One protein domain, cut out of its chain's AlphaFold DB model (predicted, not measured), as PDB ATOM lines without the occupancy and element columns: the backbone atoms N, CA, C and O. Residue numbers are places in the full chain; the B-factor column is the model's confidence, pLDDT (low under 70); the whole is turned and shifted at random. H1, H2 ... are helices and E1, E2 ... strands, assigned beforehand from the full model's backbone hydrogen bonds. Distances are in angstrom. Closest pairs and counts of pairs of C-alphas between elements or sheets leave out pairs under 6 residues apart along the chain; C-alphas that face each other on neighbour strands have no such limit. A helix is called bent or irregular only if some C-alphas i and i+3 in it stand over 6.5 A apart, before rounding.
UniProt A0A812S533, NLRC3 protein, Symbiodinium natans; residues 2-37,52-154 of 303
ATOM      1  N   TRP A   2     172.677  90.044 144.257       37.22
ATOM      2  CA  TRP A   2     173.875  89.999 143.413       37.22
ATOM      3  C   TRP A   2     174.025  88.569 142.893       37.22
ATOM      4  O   TRP A   2     173.992  87.629 143.682       37.22
ATOM      5  N   ASP A   3     174.064  88.423 141.572       38.44
ATOM      6  CA  ASP A   3     174.078  87.138 140.878       38.44
ATOM      7  C   ASP A   3     175.466  86.483 140.984       38.44
ATOM      8  O   ASP A   3     176.494  87.150 140.840       38.44
ATOM      9  N   VAL A   4     175.483  85.174 141.227       47.97
ATOM     10  CA  VAL A   4     176.650  84.350 141.604       47.97
ATOM     11  C   VAL A   4     177.743  84.339 140.515       47.97
ATOM     12  O   VAL A   4     178.881  83.955 140.767       47.97
ATOM     13  N   GLY A   5     177.424  84.804 139.302       45.41
ATOM     14  CA  GLY A   5     178.343  84.865 138.163       45.41
ATOM     15  C   GLY A   5     179.388  85.990 138.205       45.41
ATOM     16  O   GLY A   5     180.430  85.856 137.568       45.41
ATOM     17  N   TRP A   6     179.164  87.076 138.956       44.72
ATOM     18  CA  TRP A   6     180.118  88.201 138.998       44.72
ATOM     19  C   TRP A   6     181.374  87.902 139.818       44.72
ATOM     20  O   TRP A   6     182.433  88.445 139.513       44.72
ATOM     21  N   TRP A   7     181.278  87.011 140.814       46.41
ATOM     22  CA  TRP A   7     182.422  86.587 141.629       46.41
ATOM     23  C   TRP A   7     183.557  86.041 140.754       46.41
ATOM     24  O   TRP A   7     184.708  86.397 140.969       46.41
ATOM     25  N   TRP A   8     183.235  85.228 139.742       46.69
ATOM     26  CA  TRP A   8     184.256  84.577 138.914       46.69
ATOM     27  C   TRP A   8     184.980  85.592 138.040       46.69
ATOM     28  O   TRP A   8     186.199  85.557 137.961       46.69
ATOM     29  N   VAL A   9     184.242  86.540 137.455       49.66
ATOM     30  CA  VAL A   9     184.828  87.632 136.666       49.66
ATOM     31  C   VAL A   9     185.743  88.491 137.536       49.66
ATOM     32  O   VAL A   9     186.822  88.879 137.099       49.66
ATOM     33  N   PHE A  10     185.335  88.766 138.778       52.44
ATOM     34  CA  PHE A  10     186.148  89.530 139.720       52.44
ATOM     35  C   PHE A  10     187.407  88.756 140.152       52.44
ATOM     36  O   PHE A  10     188.508  89.290 140.058       52.44
ATOM     37  N   ALA A  11     187.275  87.486 140.542       53.25
ATOM     38  CA  ALA A  11     188.399  86.632 140.922       53.25
ATOM     39  C   ALA A  11     189.398  86.434 139.767       53.25
ATOM     40  O   ALA A  11     190.602  86.560 139.968       53.25
ATOM     41  N   ASP A  12     188.906  86.206 138.548       51.03
ATOM     42  CA  ASP A  12     189.722  86.117 137.332       51.03
ATOM     43  C   ASP A  12     190.445  87.446 137.042       51.03
ATOM     44  O   ASP A  12     191.637  87.469 136.736       51.03
ATOM     45  N   SER A  13     189.773  88.584 137.248       50.78
ATOM     46  CA  SER A  13     190.386  89.901 137.056       50.78
ATOM     47  C   SER A  13     191.519  90.220 138.046       50.78
ATOM     48  O   SER A  13     192.465  90.904 137.651       50.78
ATOM     49  N   LEU A  14     191.493  89.677 139.275       53.75
ATOM     50  CA  LEU A  14     192.583  89.822 140.259       53.75
ATOM     51  C   LEU A  14     193.904  89.186 139.789       53.75
ATOM     52  O   LEU A  14     194.970  89.590 140.243       53.75
ATOM     53  N   HIS A  15     193.854  88.221 138.864       49.03
ATOM     54  CA  HIS A  15     195.047  87.603 138.274       49.03
ATOM     55  C   HIS A  15     195.640  88.401 137.105       49.03
ATOM     56  O   HIS A  15     196.771  88.139 136.693       49.03
ATOM     57  N   HIS A  16     194.883  89.346 136.540       39.56
ATOM     58  CA  HIS A  16     195.197  89.958 135.247       39.56
ATOM     59  C   HIS A  16     195.340  91.479 135.281       39.56
ATOM     60  O   HIS A  16     195.844  92.062 134.320       39.56
ATOM     61  N   VAL A  17     194.925  92.134 136.365       44.81
ATOM     62  CA  VAL A  17     194.993  93.589 136.502       44.81
ATOM     63  C   VAL A  17     195.432  93.935 137.931       44.81
ATOM     64  O   VAL A  17     194.867  93.400 138.881       44.81
ATOM     65  N   PRO A  18     196.388  94.859 138.133       46.50
ATOM     66  CA  PRO A  18     196.508  95.563 139.405       46.50
ATOM     67  C   PRO A  18     195.277  96.475 139.530       46.50
ATOM     68  O   PRO A  18     195.277  97.609 139.053       46.50
ATOM     69  N   ILE A  19     194.157  95.929 140.010       49.91
ATOM     70  CA  ILE A  19     192.868  96.627 139.964       49.91
ATOM     71  C   ILE A  19     192.894  97.789 140.952       49.91
ATOM     72  O   ILE A  19     192.893  97.580 142.159       49.91
ATOM     73  N   PHE A  20     192.802  99.004 140.417       52.16
ATOM     74  CA  PHE A  20     192.291 100.163 141.139       52.16
ATOM     75  C   PHE A  20     191.186 100.805 140.299       52.16
ATOM     76  O   PHE A  20     191.435 101.392 139.248       52.16
ATOM     77  N   PHE A  21     189.937 100.666 140.751       46.16
ATOM     78  CA  PHE A  21     188.783 101.358 140.176       46.16
ATOM     79  C   PHE A  21     188.077 102.130 141.290       46.16
ATOM     80  O   PHE A  21     187.275 101.576 142.042       46.16
ATOM     81  N   ALA A  22     188.396 103.417 141.417       45.88
ATOM     82  CA  ALA A  22     187.653 104.336 142.267       45.88
ATOM     83  C   ALA A  22     186.594 105.036 141.410       45.88
ATOM     84  O   ALA A  22     186.912 105.823 140.518       45.88
ATOM     85  N   HIS A  23     185.321 104.732 141.646       46.47
ATOM     86  CA  HIS A  23     184.221 105.408 140.972       46.47
ATOM     87  C   HIS A  23     183.049 105.576 141.933       46.47
ATOM     88  O   HIS A  23     182.681 104.660 142.661       46.47
ATOM     89  N   LYS A  24     182.384 106.731 141.855       44.38
ATOM     90  CA  LYS A  24     181.256 107.157 142.707       44.38
ATOM     91  C   LYS A  24     180.019 106.239 142.733       44.38
ATOM     92  O   LYS A  24     179.013 106.561 143.352       44.38
ATOM     93  N   LYS A  25     180.027 105.135 141.982       43.09
ATOM     94  CA  LYS A  25     178.937 104.142 141.910       43.09
ATOM     95  C   LYS A  25     179.411 102.709 142.168       43.09
ATOM     96  O   LYS A  25     178.635 101.783 141.948       43.09
ATOM     97  N   THR A  26     180.665 102.510 142.563       47.00
ATOM     98  CA  THR A  26     181.264 101.181 142.742       47.00
ATOM     99  C   THR A  26     181.939 101.071 144.101       47.00
ATOM    100  O   THR A  26     182.404 102.064 144.650       47.00
ATOM    101  N   GLN A  27     182.004  99.852 144.635       53.03
ATOM    102  CA  GLN A  27     182.879  99.538 145.766       53.03
ATOM    103  C   GLN A  27     184.331  99.733 145.326       53.03
ATOM    104  O   GLN A  27     184.693  99.304 144.226       53.03
ATOM    105  N   VAL A  28     185.134 100.402 146.153       55.59
ATOM    106  CA  VAL A  28     186.549 100.632 145.852       55.59
ATOM    107  C   VAL A  28     187.359  99.560 146.555       55.59
ATOM    108  O   VAL A  28     187.377  99.491 147.781       55.59
ATOM    109  N   TRP A  29     188.002  98.710 145.770       56.78
ATOM    110  CA  TRP A  29     188.872  97.658 146.273       56.78
ATOM    111  C   TRP A  29     190.310  98.147 146.205       56.78
ATOM    112  O   TRP A  29     190.747  98.650 145.168       56.78
ATOM    113  N   VAL A  30     191.015  98.042 147.325       57.38
ATOM    114  CA  VAL A  30     192.361  98.585 147.491       57.38
ATOM    115  C   VAL A  30     193.289  97.435 147.853       57.38
ATOM    116  O   VAL A  30     193.185  96.871 148.942       57.38
ATOM    117  N   LEU A  31     194.186  97.070 146.935       55.84
ATOM    118  CA  LEU A  31     195.218  96.065 147.194       55.84
ATOM    119  C   LEU A  31     196.214  96.606 148.213       55.84
ATOM    120  O   LEU A  31     196.901  97.579 147.933       55.84
ATOM    121  N   THR A  32     196.339  95.953 149.364       53.59
ATOM    122  CA  THR A  32     197.322  96.325 150.398       53.59
ATOM    123  C   THR A  32     198.624  95.524 150.291       53.59
ATOM    124  O   THR A  32     199.621  95.861 150.933       53.59
ATOM    125  N   VAL A  33     198.662  94.513 149.419       52.16
ATOM    126  CA  VAL A  33     199.845  93.692 149.136       52.16
ATOM    127  C   VAL A  33     199.929  93.415 147.633       52.16
ATOM    128  O   VAL A  33     198.911  93.240 146.965       52.16
ATOM    129  N   THR A  34     201.146  93.400 147.088       48.78
ATOM    130  CA  THR A  34     201.394  92.900 145.730       48.78
ATOM    131  C   THR A  34     201.536  91.376 145.812       48.78
ATOM    132  O   THR A  34     202.455  90.930 146.498       48.78
ATOM    133  N   PRO A  35     200.690  90.564 145.150       46.34
ATOM    134  CA  PRO A  35     200.801  89.108 145.227       46.34
ATOM    135  C   PRO A  35     202.168  88.623 144.723       46.34
ATOM    136  O   PRO A  35     202.595  89.010 143.633       46.34
ATOM    137  N   GLU A  36     202.829  87.735 145.475       45.00
ATOM    138  CA  GLU A  36     204.142  87.158 145.114       45.00
ATOM    139  C   GLU A  36     204.140  86.445 143.747       45.00
ATOM    140  O   GLU A  36     205.180  86.273 143.115       45.00
ATOM    141  N   THR A  37     202.965  86.049 143.258       42.59
ATOM    142  CA  THR A  37     202.771  85.330 141.992       42.59
ATOM    143  C   THR A  37     202.763  86.226 140.752       42.59
ATOM    144  O   THR A  37     202.680  85.714 139.635       42.59
ATOM    145  N   LEU A  52     215.455  94.373 146.827       44.81
ATOM    146  CA  LEU A  52     214.790  95.498 147.467       44.81
ATOM    147  C   LEU A  52     213.456  94.979 148.014       44.81
ATOM    148  O   LEU A  52     212.618  94.527 147.228       44.81
ATOM    149  N   PRO A  53     213.238  95.007 149.341       53.28
ATOM    150  CA  PRO A  53     212.008  94.495 149.922       53.28
ATOM    151  C   PRO A  53     210.813  95.273 149.368       53.28
ATOM    152  O   PRO A  53     210.830  96.509 149.329       53.28
ATOM    153  N   VAL A  54     209.768  94.553 148.950       60.66
ATOM    154  CA  VAL A  54     208.488  95.163 148.582       60.66
ATOM    155  C   VAL A  54     207.989  95.938 149.796       60.66
ATOM    156  O   VAL A  54     207.696  95.367 150.845       60.66
ATOM    157  N   LEU A  55     207.946  97.261 149.665       64.75
ATOM    158  CA  LEU A  55     207.528  98.130 150.752       64.75
ATOM    159  C   LEU A  55     206.032  97.924 151.056       64.75
ATOM    160  O   LEU A  55     205.235  97.834 150.113       64.75
ATOM    161  N   PRO A  56     205.630  97.917 152.342       68.50
ATOM    162  CA  PRO A  56     204.221  97.893 152.734       68.50
ATOM    163  C   PRO A  56     203.380  98.991 152.047       68.50
ATOM    164  O   PRO A  56     203.892 100.017 151.592       68.50
ATOM    165  N   TYR A  57     202.071  98.782 151.903       71.06
ATOM    166  CA  TYR A  57     201.186  99.737 151.213       71.06
ATOM    167  C   TYR A  57     201.172 101.125 151.863       71.06
ATOM    168  O   TYR A  57     201.279 102.144 151.186       71.06
ATOM    169  N   ASP A  58     201.124 101.172 153.188       75.06
ATOM    170  CA  ASP A  58     201.031 102.388 153.995       75.06
ATOM    171  C   ASP A  58     202.283 103.280 153.950       75.06
ATOM    172  O   ASP A  58     202.178 104.486 154.206       75.06
ATOM    173  N   VAL A  59     203.446 102.741 153.576       79.19
ATOM    174  CA  VAL A  59     204.694 103.513 153.429       79.19
ATOM    175  C   VAL A  59     204.903 104.079 152.019       79.19
ATOM    176  O   VAL A  59     205.779 104.926 151.826       79.19
ATOM    177  N   ARG A  60     204.114 103.651 151.027       82.06
ATOM    178  CA  ARG A  60     204.252 104.055 149.617       82.06
ATOM    179  C   ARG A  60     203.366 105.262 149.277       82.06
ATOM    180  O   ARG A  60     202.236 105.376 149.753       82.06
ATOM    181  N   GLY A  61     203.875 106.158 148.428       85.75
ATOM    182  CA  GLY A  61     203.188 107.400 148.045       85.75
ATOM    183  C   GLY A  61     201.889 107.192 147.257       85.75
ATOM    184  O   GLY A  61     200.828 107.621 147.704       85.75
ATOM    185  N   TRP A  62     201.960 106.497 146.117       82.81
ATOM    186  CA  TRP A  62     200.805 106.197 145.254       82.81
ATOM    187  C   TRP A  62     199.662 105.482 145.996       82.81
ATOM    188  O   TRP A  62     198.556 106.014 146.012       82.81
ATOM    189  N   PRO A  63     199.930 104.386 146.723       81.88
ATOM    190  CA  PRO A  63     198.994 103.779 147.663       81.88
ATOM    191  C   PRO A  63     198.253 104.727 148.614       81.88
ATOM    192  O   PRO A  63     197.034 104.667 148.763       81.88
ATOM    193  N   ASN A  64     198.974 105.644 149.264       85.31
ATOM    194  CA  ASN A  64     198.332 106.609 150.157       85.31
ATOM    195  C   ASN A  64     197.446 107.587 149.383       85.31
ATOM    196  O   ASN A  64     196.359 107.923 149.852       85.31
ATOM    197  N   PHE A  65     197.887 108.036 148.209       87.69
ATOM    198  CA  PHE A  65     197.082 108.888 147.338       87.69
ATOM    199  C   PHE A  65     195.788 108.193 146.903       87.69
ATOM    200  O   PHE A  65     194.706 108.739 147.111       87.69
ATOM    201  N   GLU A  66     195.885 106.971 146.384       82.88
ATOM    202  CA  GLU A  66     194.743 106.170 145.933       82.88
ATOM    203  C   GLU A  66     193.725 105.959 147.051       82.88
ATOM    204  O   GLU A  66     192.533 106.208 146.858       82.88
ATOM    205  N   ARG A  67     194.195 105.570 148.243       81.25
ATOM    206  CA  ARG A  67     193.330 105.380 149.409       81.25
ATOM    207  C   ARG A  67     192.592 106.661 149.793       81.25
ATOM    208  O   ARG A  67     191.383 106.619 149.984       81.25
ATOM    209  N   ASN A  68     193.285 107.797 149.878       86.88
ATOM    210  CA  ASN A  68     192.644 109.048 150.297       86.88
ATOM    211  C   ASN A  68     191.684 109.594 149.226       86.88
ATOM    212  O   ASN A  68     190.668 110.190 149.576       86.88
ATOM    213  N   VAL A  69     191.960 109.376 147.934       84.62
ATOM    214  CA  VAL A  69     191.001 109.684 146.857       84.62
ATOM    215  C   VAL A  69     189.779 108.769 146.945       84.62
ATOM    216  O   VAL A  69     188.652 109.234 146.798       84.62
ATOM    217  N   ALA A  70     189.969 107.480 147.232       79.69
ATOM    218  CA  ALA A  70     188.865 106.548 147.433       79.69
ATOM    219  C   ALA A  70     187.982 106.942 148.632       79.69
ATOM    220  O   ALA A  70     186.762 106.972 148.496       79.69
ATOM    221  N   GLU A  71     188.585 107.293 149.774       81.44
ATOM    222  CA  GLU A  71     187.890 107.760 150.991       81.44
ATOM    223  C   GLU A  71     187.083 109.027 150.731       81.44
ATOM    224  O   GLU A  71     185.926 109.121 151.147       81.44
ATOM    225  N   LEU A  72     187.667 109.956 149.975       81.31
ATOM    226  CA  LEU A  72     187.023 111.191 149.557       81.31
ATOM    227  C   LEU A  72     185.825 110.943 148.626       81.31
ATOM    228  O   LEU A  72     184.817 111.631 148.738       81.31
ATOM    229  N   LEU A  73     185.896 109.963 147.723       77.50
ATOM    230  CA  LEU A  73     184.805 109.655 146.788       77.50
ATOM    231  C   LEU A  73     183.707 108.767 147.397       77.50
ATOM    232  O   LEU A  73     182.579 108.778 146.906       77.50
ATOM    233  N   ALA A  74     184.021 108.000 148.443       72.44
ATOM    234  CA  ALA A  74     183.086 107.084 149.101       72.44
ATOM    235  C   ALA A  74     182.101 107.781 150.060       72.44
ATOM    236  O   ALA A  74     181.183 107.142 150.566       72.44
ATOM    237  N   CYS A  75     182.272 109.077 150.333       65.12
ATOM    238  CA  CYS A  75     181.472 109.797 151.330       65.12
ATOM    239  C   CYS A  75     180.035 110.153 150.898       65.12
ATOM    240  O   CYS A  75     179.232 110.567 151.738       65.12
ATOM    241  N   GLU A  76     179.695 109.973 149.615       62.12
ATOM    242  CA  GLU A  76     178.398 110.373 149.047       62.12
ATOM    243  C   GLU A  76     177.327 109.260 149.130       62.12
ATOM    244  O   GLU A  76     176.132 109.530 148.984       62.12
ATOM    245  N   GLY A  77     177.719 108.000 149.363       51.78
ATOM    246  CA  GLY A  77     176.814 106.846 149.330       51.78
ATOM    247  C   GLY A  77     176.730 106.095 150.653       51.78
ATOM    248  O   GLY A  77     177.523 105.194 150.915       51.78
ATOM    249  N   GLY A  78     175.705 106.411 151.448       50.16
ATOM    250  CA  GLY A  78     175.438 105.761 152.734       50.16
ATOM    251  C   GLY A  78     175.470 104.230 152.691       50.16
ATOM    252  O   GLY A  78     175.146 103.639 151.668       50.16
ATOM    253  N   ALA A  79     175.863 103.610 153.811       40.78
ATOM    254  CA  ALA A  79     175.940 102.176 154.162       40.78
ATOM    255  C   ALA A  79     176.578 101.167 153.166       40.78
ATOM    256  O   ALA A  79     177.060 100.126 153.605       40.78
ATOM    257  N   GLY A  80     176.613 101.431 151.857       41.75
ATOM    258  CA  GLY A  80     177.005 100.496 150.798       41.75
ATOM    259  C   GLY A  80     178.240 100.905 149.992       41.75
ATOM    260  O   GLY A  80     178.769 100.068 149.257       41.75
ATOM    261  N   GLN A  81     178.733 102.140 150.126       53.91
ATOM    262  CA  GLN A  81     180.054 102.516 149.619       53.91
ATOM    263  C   GLN A  81     181.077 102.234 150.710       53.91
ATOM    264  O   GLN A  81     181.303 103.022 151.616       53.91
ATOM    265  N   SER A  82     181.626 101.027 150.669       58.75
ATOM    266  CA  SER A  82     182.712 100.612 151.546       58.75
ATOM    267  C   SER A  82     183.968 100.494 150.702       58.75
ATOM    268  O   SER A  82     183.939  99.902 149.619       58.75
ATOM    269  N   ILE A  83     185.054 101.089 151.182       65.81
ATOM    270  CA  ILE A  83     186.383 100.731 150.701       65.81
ATOM    271  C   ILE A  83     186.669  99.360 151.281       65.81
ATOM    272  O   ILE A  83     186.455  99.153 152.471       65.81
ATOM    273  N   LEU A  84     187.101  98.423 150.451       66.31
ATOM    274  CA  LEU A  84     187.459  97.083 150.888       66.31
ATOM    275  C   LEU A  84     188.969  96.935 150.751       66.31
ATOM    276  O   LEU A  84     189.515  97.105 149.657       66.31
ATOM    277  N   LEU A  85     189.642  96.670 151.867       65.88
ATOM    278  CA  LEU A  85     191.074  96.396 151.871       65.88
ATOM    279  C   LEU A  85     191.274  94.935 151.479       65.88
ATOM    280  O   LEU A  85     190.809  94.037 152.174       65.88
ATOM    281  N   ILE A  86     191.958  94.696 150.361       65.69
ATOM    282  CA  ILE A  86     192.402  93.353 149.993       65.69
ATOM    283  C   ILE A  86     193.812  93.178 150.550       65.69
ATOM    284  O   ILE A  86     194.783  93.637 149.942       65.69
ATOM    285  N   ASP A  87     193.935  92.575 151.725       64.25
ATOM    286  CA  ASP A  87     195.196  92.013 152.217       64.25
ATOM    287  C   ASP A  87     195.353  90.545 151.787       64.25
ATOM    288  O   ASP A  87     194.541  90.017 151.024       64.25
ATOM    289  N   GLU A  88     196.444  89.896 152.197       63.25
ATOM    290  CA  GLU A  88     196.693  88.485 151.867       63.25
ATOM    291  C   GLU A  88     195.575  87.572 152.383       63.25
ATOM    292  O   GLU A  88     195.153  86.658 151.674       63.25
ATOM    293  N   GLU A  89     195.048  87.854 153.577       66.06
ATOM    294  CA  GLU A  89     193.943  87.098 154.160       66.06
ATOM    295  C   GLU A  89     192.665  87.287 153.334       66.06
ATOM    296  O   GLU A  89     192.021  86.307 152.953       66.06
ATOM    297  N   ALA A  90     192.338  88.523 152.956       65.06
ATOM    298  CA  ALA A  90     191.231  88.836 152.063       65.06
ATOM    299  C   ALA A  90     191.368  88.125 150.721       65.06
ATOM    300  O   ALA A  90     190.407  87.527 150.237       65.06
ATOM    301  N   LEU A  91     192.560  88.148 150.127       64.06
ATOM    302  CA  LEU A  91     192.826  87.515 148.843       64.06
ATOM    303  C   LEU A  91     192.647  85.992 148.923       64.06
ATOM    304  O   LEU A  91     191.973  85.412 148.071       64.06
ATOM    305  N   GLU A  92     193.173  85.339 149.961       67.38
ATOM    306  CA  GLU A  92     192.987  83.899 150.169       67.38
ATOM    307  C   GLU A  92     191.515  83.504 150.345       67.38
ATOM    308  O   GLU A  92     191.105  82.436 149.874       67.38
ATOM    309  N   GLN A  93     190.722  84.343 151.015       68.31
ATOM    310  CA  GLN A  93     189.292  84.105 151.225       68.31
ATOM    311  C   GLN A  93     188.480  84.372 149.951       68.31
ATOM    312  O   GLN A  93     187.618  83.568 149.593       68.31
ATOM    313  N   LEU A  94     188.786  85.444 149.212       62.97
ATOM    314  CA  LEU A  94     188.145  85.777 147.932       62.97
ATOM    315  C   LEU A  94     188.364  84.686 146.877       62.97
ATOM    316  O   LEU A  94     187.452  84.387 146.102       62.97
ATOM    317  N   LEU A  95     189.547  84.065 146.875       64.31
ATOM    318  CA  LEU A  95     189.903  82.955 145.990       64.31
ATOM    319  C   LEU A  95     189.295  81.603 146.423       64.31
ATOM    320  O   LEU A  95     189.395  80.631 145.674       64.31
ATOM    321  N   ARG A  96     188.660  81.517 147.604       69.88
ATOM    322  CA  ARG A  96     188.007  80.305 148.143       69.88
ATOM    323  C   ARG A  96     186.582  80.607 148.641       69.88
ATOM    324  O   ARG A  96     186.327  80.562 149.848       69.88
ATOM    325  N   PRO A  97     185.638  80.902 147.728       61.16
ATOM    326  CA  PRO A  97     184.302  81.411 148.056       61.16
ATOM    327  C   PRO A  97     183.452  80.474 148.927       61.16
ATOM    328  O   PRO A  97     182.497  80.921 149.555       61.16
ATOM    329  N   GLU A  98     183.780  79.183 149.011       69.56
ATOM    330  CA  GLU A  98     183.120  78.242 149.921       69.56
ATOM    331  C   GLU A  98     183.367  78.511 151.420       69.56
ATOM    332  O   GLU A  98     182.685  77.914 152.254       69.56
ATOM    333  N   LYS A  99     184.327  79.376 151.780       68.94
ATOM    334  CA  LYS A  99     184.699  79.639 153.181       68.94
ATOM    335  C   LYS A  99     183.887  80.734 153.876       68.94
ATOM    336  O   LYS A  99     183.796  80.693 155.100       68.94
ATOM    337  N   MET A 100     183.337  81.700 153.141       68.94
ATOM    338  CA  MET A 100     182.688  82.879 153.727       68.94
ATOM    339  C   MET A 100     181.600  83.427 152.798       68.94
ATOM    340  O   MET A 100     181.791  83.519 151.584       68.94
ATOM    341  N   ALA A 101     180.446  83.802 153.356       71.25
ATOM    342  CA  ALA A 101     179.373  84.392 152.561       71.25
ATOM    343  C   ALA A 101     179.718  85.836 152.162       71.25
ATOM    344  O   ALA A 101     180.327  86.575 152.928       71.25
ATOM    345  N   TRP A 102     179.266  86.292 150.988       67.12
ATOM    346  CA  TRP A 102     179.581  87.644 150.496       67.12
ATOM    347  C   TRP A 102     179.284  88.792 151.485       67.12
ATOM    348  O   TRP A 102     180.107  89.697 151.591       67.12
ATOM    349  N   PRO A 103     178.178  88.787 152.257       69.06
ATOM    350  CA  PRO A 103     177.949  89.815 153.276       69.06
ATOM    351  C   PRO A 103     179.003  89.834 154.391       69.06
ATOM    352  O   PRO A 103     179.331  90.902 154.886       69.06
ATOM    353  N   GLU A 104     179.542  88.672 154.763       71.19
ATOM    354  CA  GLU A 104     180.581  88.545 155.791       71.19
ATOM    355  C   GLU A 104     181.930  89.052 155.262       71.19
ATOM    356  O   GLU A 104     182.650  89.718 155.991       71.19
ATOM    357  N   VAL A 105     182.229  88.825 153.977       67.25
ATOM    358  CA  VAL A 105     183.412  89.388 153.295       67.25
ATOM    359  C   VAL A 105     183.351  90.919 153.282       67.25
ATOM    360  O   VAL A 105     184.332  91.586 153.597       67.25
ATOM    361  N   LEU A 106     182.190  91.487 152.941       68.44
ATOM    362  CA  LEU A 106     182.011  92.942 152.917       68.44
ATOM    363  C   LEU A 106     182.196  93.581 154.296       68.44
ATOM    364  O   LEU A 106     182.676  94.706 154.363       68.44
ATOM    365  N   ASP A 107     181.810  92.887 155.366       70.81
ATOM    366  CA  ASP A 107     181.975  93.360 156.742       70.81
ATOM    367  C   ASP A 107     183.423  93.184 157.228       70.81
ATOM    368  O   ASP A 107     184.020  94.120 157.756       70.81
ATOM    369  N   ALA A 108     184.023  92.019 156.965       68.81
ATOM    370  CA  ALA A 108     185.370  91.670 157.411       68.81
ATOM    371  C   ALA A 108     186.464  92.559 156.804       68.81
ATOM    372  O   ALA A 108     187.437  92.878 157.484       68.81
ATOM    373  N   PHE A 109     186.309  92.971 155.541       68.50
ATOM    374  CA  PHE A 109     187.343  93.713 154.810       68.50
ATOM    375  C   PHE A 109     187.027  95.196 154.625       68.50
ATOM    376  O   PHE A 109     187.744  95.897 153.907       68.50
ATOM    377  N   LYS A 110     185.969  95.702 155.265       71.06
ATOM    378  CA  LYS A 110     185.625  97.124 155.229       71.06
ATOM    379  C   LYS A 110     186.745  97.952 155.852       71.06
ATOM    380  O   LYS A 110     187.044  97.837 157.037       71.06
ATOM    381  N   ALA A 111     187.356  98.816 155.047       68.62
ATOM    382  CA  ALA A 111     188.324  99.783 155.523       68.62
ATOM    383  C   ALA A 111     187.651 100.712 156.533       68.62
ATOM    384  O   ALA A 111     186.533 101.188 156.311       68.62
ATOM    385  N   ASN A 112     188.371 101.025 157.608       73.69
ATOM    386  CA  ASN A 112     187.955 102.101 158.486       73.69
ATOM    387  C   ASN A 112     188.113 103.427 157.734       73.69
ATOM    388  O   ASN A 112     189.235 103.827 157.410       73.69
ATOM    389  N   GLN A 113     186.992 104.063 157.406       80.19
ATOM    390  CA  GLN A 113     186.983 105.321 156.672       80.19
ATOM    391  C   GLN A 113     187.345 106.459 157.625       80.19
ATOM    392  O   GLN A 113     186.715 106.630 158.668       80.19
ATOM    393  N   GLU A 114     188.355 107.241 157.262       86.12
ATOM    394  CA  GLU A 114     188.730 108.458 157.979       86.12
ATOM    395  C   GLU A 114     188.005 109.681 157.386       86.12
ATOM    396  O   GLU A 114     187.570 109.642 156.229       86.12
ATOM    397  N   PRO A 115     187.871 110.783 158.146       91.12
ATOM    398  CA  PRO A 115     187.397 112.046 157.596       91.12
ATOM    399  C   PRO A 115     188.253 112.506 156.399       91.12
ATOM    400  O   PRO A 115     189.470 112.274 156.391       91.12
ATOM    401  N   PRO A 116     187.667 113.205 155.406       92.50
ATOM    402  CA  PRO A 116     188.423 113.750 154.286       92.50
ATOM    403  C   PRO A 116     189.538 114.676 154.771       92.50
ATOM    404  O   PRO A 116     189.295 115.631 155.510       92.50
ATOM    405  N   LYS A 117     190.774 114.415 154.342       94.06
ATOM    406  CA  LYS A 117     191.928 115.223 154.743       94.06
ATOM    407  C   LYS A 117     191.976 116.487 153.903       94.06
ATOM    408  O   LYS A 117     192.024 116.426 152.679       94.06
ATOM    409  N   VAL A 118     192.010 117.646 154.553       96.25
ATOM    410  CA  VAL A 118     192.230 118.910 153.838       96.25
ATOM    411  C   VAL A 118     193.594 118.895 153.122       96.25
ATOM    412  O   VAL A 118     194.532 118.268 153.633       96.25
ATOM    413  N   PRO A 119     193.758 119.597 151.982       97.12
ATOM    414  CA  PRO A 119     194.939 119.465 151.126       97.12
ATOM    415  C   PRO A 119     196.283 119.606 151.845       97.12
ATOM    416  O   PRO A 119     197.170 118.793 151.616       97.12
ATOM    417  N   ASN A 120     196.429 120.567 152.763       96.56
ATOM    418  CA  ASN A 120     197.683 120.750 153.505       96.56
ATOM    419  C   ASN A 120     198.019 119.536 154.386       96.56
ATOM    420  O   ASN A 120     199.146 119.053 154.353       96.56
ATOM    421  N   VAL A 121     197.029 118.993 155.104       96.25
ATOM    422  CA  VAL A 121     197.201 117.806 155.959       96.25
ATOM    423  C   VAL A 121     197.567 116.586 155.114       96.25
ATOM    424  O   VAL A 121     198.467 115.826 155.473       96.25
ATOM    425  N   PHE A 122     196.913 116.412 153.962       95.94
ATOM    426  CA  PHE A 122     197.263 115.338 153.037       95.94
ATOM    427  C   PHE A 122     198.667 115.523 152.442       95.94
ATOM    428  O   PHE A 122     199.420 114.557 152.345       95.94
ATOM    429  N   CYS A 123     199.049 116.746 152.068       96.00
ATOM    430  CA  CYS A 123     200.370 117.032 151.514       96.00
ATOM    431  C   CYS A 123     201.487 116.712 152.511       96.00
ATOM    432  O   CYS A 123     202.481 116.099 152.112       96.00
ATOM    433  N   ASP A 124     201.301 117.076 153.782       96.50
ATOM    434  CA  ASP A 124     202.231 116.769 154.871       96.50
ATOM    435  C   ASP A 124     202.333 115.256 155.100       96.50
ATOM    436  O   ASP A 124     203.437 114.716 155.186       96.50
ATOM    437  N   LEU A 125     201.197 114.546 155.114       94.19
ATOM    438  CA  LEU A 125     201.168 113.083 155.184       94.19
ATOM    439  C   LEU A 125     201.938 112.463 154.016       94.19
ATOM    440  O   LEU A 125     202.764 111.572 154.221       94.19
ATOM    441  N   LEU A 126     201.680 112.923 152.794       94.50
ATOM    442  CA  LEU A 126     202.262 112.351 151.589       94.50
ATOM    443  C   LEU A 126     203.778 112.593 151.516       94.50
ATOM    444  O   LEU A 126     204.509 111.723 151.046       94.50
ATOM    445  N   ALA A 127     204.269 113.709 152.059       94.69
ATOM    446  CA  ALA A 127     205.700 114.005 152.158       94.69
ATOM    447  C   ALA A 127     206.472 113.020 153.059       94.69
ATOM    448  O   ALA A 127     207.690 112.902 152.934       94.69
ATOM    449  N   THR A 128     205.784 112.282 153.938       94.25
ATOM    450  CA  THR A 128     206.400 111.221 154.761       94.25
ATOM    451  C   THR A 128     206.560 109.887 154.028       94.25
ATOM    452  O   THR A 128     207.140 108.950 154.578       94.25
ATOM    453  N   LYS A 129     206.021 109.763 152.807       90.88
ATOM    454  CA  LYS A 129     205.946 108.496 152.071       90.88
ATOM    455  C   LYS A 129     207.132 108.297 151.137       90.88
ATOM    456  O   LYS A 129     207.806 109.237 150.725       90.88
ATOM    457  N   THR A 130     207.364 107.037 150.782       85.19
ATOM    458  CA  THR A 130     208.441 106.640 149.874       85.19
ATOM    459  C   THR A 130     207.969 106.696 148.425       85.19
ATOM    460  O   THR A 130     206.896 106.182 148.087       85.19
ATOM    461  N   PHE A 131     208.800 107.288 147.568       80.00
ATOM    462  CA  PHE A 131     208.574 107.423 146.132       80.00
ATOM    463  C   PHE A 131     209.740 106.830 145.351       80.00
ATOM    464  O   PHE A 131     210.895 107.161 145.611       80.00
ATOM    465  N   SER A 132     209.427 106.006 144.351       78.25
ATOM    466  CA  SER A 132     210.425 105.497 143.404       78.25
ATOM    467  C   SER A 132     210.851 106.566 142.390       78.25
ATOM    468  O   SER A 132     211.965 106.520 141.876       78.25
ATOM    469  N   VAL A 133     209.977 107.544 142.115       78.06
ATOM    470  CA  VAL A 133     210.214 108.646 141.174       78.06
ATOM    471  C   VAL A 133     210.113 109.984 141.923       78.06
ATOM    472  O   VAL A 133     209.040 110.318 142.423       78.06
ATOM    473  N   PRO A 134     211.190 110.793 141.991       72.69
ATOM    474  CA  PRO A 134     211.194 112.048 142.756       72.69
ATOM    475  C   PRO A 134     210.146 113.095 142.330       72.69
ATOM    476  O   PRO A 134     209.795 113.959 143.129       72.69
ATOM    477  N   GLY A 135     209.656 113.045 141.086       82.50
ATOM    478  CA  GLY A 135     208.643 113.975 140.564       82.50
ATOM    479  C   GLY A 135     207.206 113.674 141.007       82.50
ATOM    480  O   GLY A 135     206.361 114.569 140.970       82.50
ATOM    481  N   ASP A 136     206.938 112.451 141.465       87.50
ATOM    482  CA  ASP A 136     205.576 111.992 141.751       87.50
ATOM    483  C   ASP A 136     204.980 112.680 142.979       87.50
ATOM    484  O   ASP A 136     203.794 112.984 142.984       87.50
ATOM    485  N   LEU A 137     205.790 112.992 144.001       90.56
ATOM    486  CA  LEU A 137     205.295 113.632 145.226       90.56
ATOM    487  C   LEU A 137     204.521 114.915 144.910       90.56
ATOM    488  O   LEU A 137     203.376 115.070 145.331       90.56
ATOM    489  N   LYS A 138     205.131 115.822 144.140       92.38
ATOM    490  CA  LYS A 138     204.497 117.100 143.812       92.38
ATOM    491  C   LYS A 138     203.276 116.902 142.913       92.38
ATOM    492  O   LYS A 138     202.237 117.503 143.166       92.38
ATOM    493  N   MET A 139     203.382 116.017 141.921       92.81
ATOM    494  CA  MET A 139     202.269 115.679 141.034       92.81
ATOM    495  C   MET A 139     201.051 115.159 141.812       92.81
ATOM    496  O   MET A 139     199.935 115.597 141.547       92.81
ATOM    497  N   LEU A 140     201.249 114.261 142.781       91.62
ATOM    498  CA  LEU A 140     200.166 113.693 143.586       91.62
ATOM    499  C   LEU A 140     199.573 114.693 144.583       91.62
ATOM    500  O   LEU A 140     198.363 114.689 144.789       91.62
ATOM    501  N   GLN A 141     200.391 115.568 145.177       94.75
ATOM    502  CA  GLN A 141     199.901 116.668 146.018       94.75
ATOM    503  C   GLN A 141     198.983 117.611 145.225       94.75
ATOM    504  O   GLN A 141     197.890 117.955 145.681       94.75
ATOM    505  N   ASP A 142     199.407 117.987 144.016       93.19
ATOM    506  CA  ASP A 142     198.632 118.863 143.135       93.19
ATOM    507  C   ASP A 142     197.353 118.159 142.656       93.19
ATOM    508  O   ASP A 142     196.266 118.732 142.730       93.19
ATOM    509  N   ALA A 143     197.454 116.888 142.253       92.00
ATOM    510  CA  ALA A 143     196.302 116.085 141.850       92.00
ATOM    511  C   ALA A 143     195.283 115.924 142.986       92.00
ATOM    512  O   ALA A 143     194.086 116.085 142.758       92.00
ATOM    513  N   TYR A 144     195.733 115.652 144.214       94.12
ATOM    514  CA  TYR A 144     194.833 115.496 145.356       94.12
ATOM    515  C   TYR A 144     194.104 116.795 145.669       94.12
ATOM    516  O   TYR A 144     192.909 116.767 145.928       94.12
ATOM    517  N   THR A 145     194.802 117.931 145.602       95.38
ATOM    518  CA  THR A 145     194.196 119.249 145.834       95.38
ATOM    519  C   THR A 145     193.062 119.510 144.844       95.38
ATOM    520  O   THR A 145     191.967 119.875 145.261       95.38
ATOM    521  N   VAL A 146     193.286 119.235 143.554       93.00
ATOM    522  CA  VAL A 146     192.250 119.374 142.517       93.00
ATOM    523  C   VAL A 146     191.065 118.453 142.798       93.00
ATOM    524  O   VAL A 146     189.925 118.911 142.825       93.00
ATOM    525  N   VAL A 147     191.319 117.166 143.061       90.56
ATOM    526  CA  VAL A 147     190.247 116.196 143.333       90.56
ATOM    527  C   VAL A 147     189.472 116.578 144.597       90.56
ATOM    528  O   VAL A 147     188.244 116.504 144.599       90.56
ATOM    529  N   TYR A 148     190.159 117.020 145.651       93.44
ATOM    530  CA  TYR A 148     189.554 117.501 146.890       93.44
ATOM    531  C   TYR A 148     188.615 118.676 146.626       93.44
ATOM    532  O   TYR A 148     187.459 118.629 147.037       93.44
ATOM    533  N   GLU A 149     189.076 119.702 145.912       92.88
ATOM    534  CA  GLU A 149     188.266 120.879 145.598       92.88
ATOM    535  C   GLU A 149     187.054 120.520 144.731       92.88
ATOM    536  O   GLU A 149     185.929 120.890 145.063       92.88
ATOM    537  N   GLU A 150     187.244 119.768 143.645       90.00
ATOM    538  CA  GLU A 150     186.140 119.362 142.765       90.00
ATOM    539  C   GLU A 150     185.089 118.526 143.505       90.00
ATOM    540  O   GLU A 150     183.881 118.696 143.303       90.00
ATOM    541  N   THR A 151     185.548 117.649 144.395       88.50
ATOM    542  CA  THR A 151     184.678 116.750 145.147       88.50
ATOM    543  C   THR A 151     183.962 117.505 146.266       88.50
ATOM    544  O   THR A 151     182.737 117.586 146.266       88.50
ATOM    545  N   MET A 152     184.697 118.137 147.183       91.19
ATOM    546  CA  MET A 152     184.127 118.760 148.383       91.19
ATOM    547  C   MET A 152     183.246 119.972 148.069       91.19
ATOM    548  O   MET A 152     182.200 120.130 148.695       91.19
ATOM    549  N   HIS A 153     183.581 120.783 147.056       91.69
ATOM    550  CA  HIS A 153     182.730 121.917 146.670       91.69
ATOM    551  C   HIS A 153     181.372 121.481 146.099       91.69
ATOM    552  O   HIS A 153     180.409 122.250 146.150       91.69
ATOM    553  N   THR A 154     181.281 120.268 145.544       90.38
ATOM    554  CA  THR A 154     180.046 119.737 144.949       90.38
ATOM    555  C   THR A 154     179.267 118.811 145.882       90.38
ATOM    556  O   THR A 154     178.124 118.467 145.568       90.38
TER     557      THR A 154
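AT A GLANCE: This is residues 2 to 37 and 52 to 154 of the 303 residues of the protein "NLRC3 protein" of Symbiodinium natans (UniProt A0A812S533). A small two-stranded sheet, E1 beside E2, sits in the middle of a flat model, between three helices lying side by side, H2, H5 and H6, and a looser group of three short helices, H1, H3 and H4. H2 is the helix of the first group next to the sheet, and H6 packs beside both H2 and H5. The printed part has 139 residues with six named helices and two named strands, in the order H1 E1 H2 E2 H3 H4 H5 H6; the sheet is parallel and the class is mostly helix. The whole is compact, with a radius of gyration of the C-alphas of 15.9 A and spans of 45 by 41 by 22 A.

HOW THE PARTS SIT: E1, residues 28 to 31, and E2, residues 83 to 86, are parallel neighbours at 26 degrees; N 30 and O 84, and N 86 and O 30, are each 2.9 A apart, within hydrogen-bond range. The closest C-alphas of E1 and H2, residues 61 to 76, are those of Val 28 and Ala 70, 6.5 A apart. H2 touches H6, residues 136 to 154, at a shallow tilt of 4 degrees, the same way, closest at the C-alphas of Phe 65 and Leu 140, 6.8 A. H6 forms a helical hairpin with H5, residues 119 to 127, at a shallow tilt of 25 degrees, opposite ways; the C-alphas of Pro 119 and Thr 145 are closest, 5.3 A. H2 and H5 only just touch, with 3 pairs of C-alphas within 8 A, through residues 61 to 65 of H2 alone; the closest C-alphas, of Gly 61 and Leu 126, are 6.2 A apart. E2 and H3, residues 88 to 94, are near each other, with 5 pairs of C-alphas within 10 A. H3 is close to but not clearly touching H4, residues 102 to 108, at Ala 90 and Val 105, C-alphas 7.9 A apart, and H1, residues 6 to 14, at Leu 94 and Ala 11, 7.1 A. Every O i to N i+4 pair is within hydrogen-bond range in H1, H3, H4 and H5, against 10 of 12 in H2 and 14 of 15 in H6.

IN THESE COORDINATES: H6 is 26.9 A long and ends at C-alpha 154 (180.046, 119.737, 144.949). H2 is 25.0 A long and only just irregular: C-alphas 73 and 76 are 6.8 A apart. H1, 12.6 A, begins at C-alpha 6 (180.118, 88.201, 138.998). H5 measures 12.1 A, E1 9.9 A, H4 9.9 A, H3 9.8 A and E2 9.5 A.

THE WHOLE: The two C-alphas farthest apart, of Glu 98 and Asn 120, are 45.1 A apart. Residues 38 to 51 are not printed, and C-alphas 37 and 52 are 16.7 A apart across the cut. H1 to E1 is a long link. Mean pLDDT of the printed part is 70.1; low stretches include residues 2 to 37 and 75 to 100.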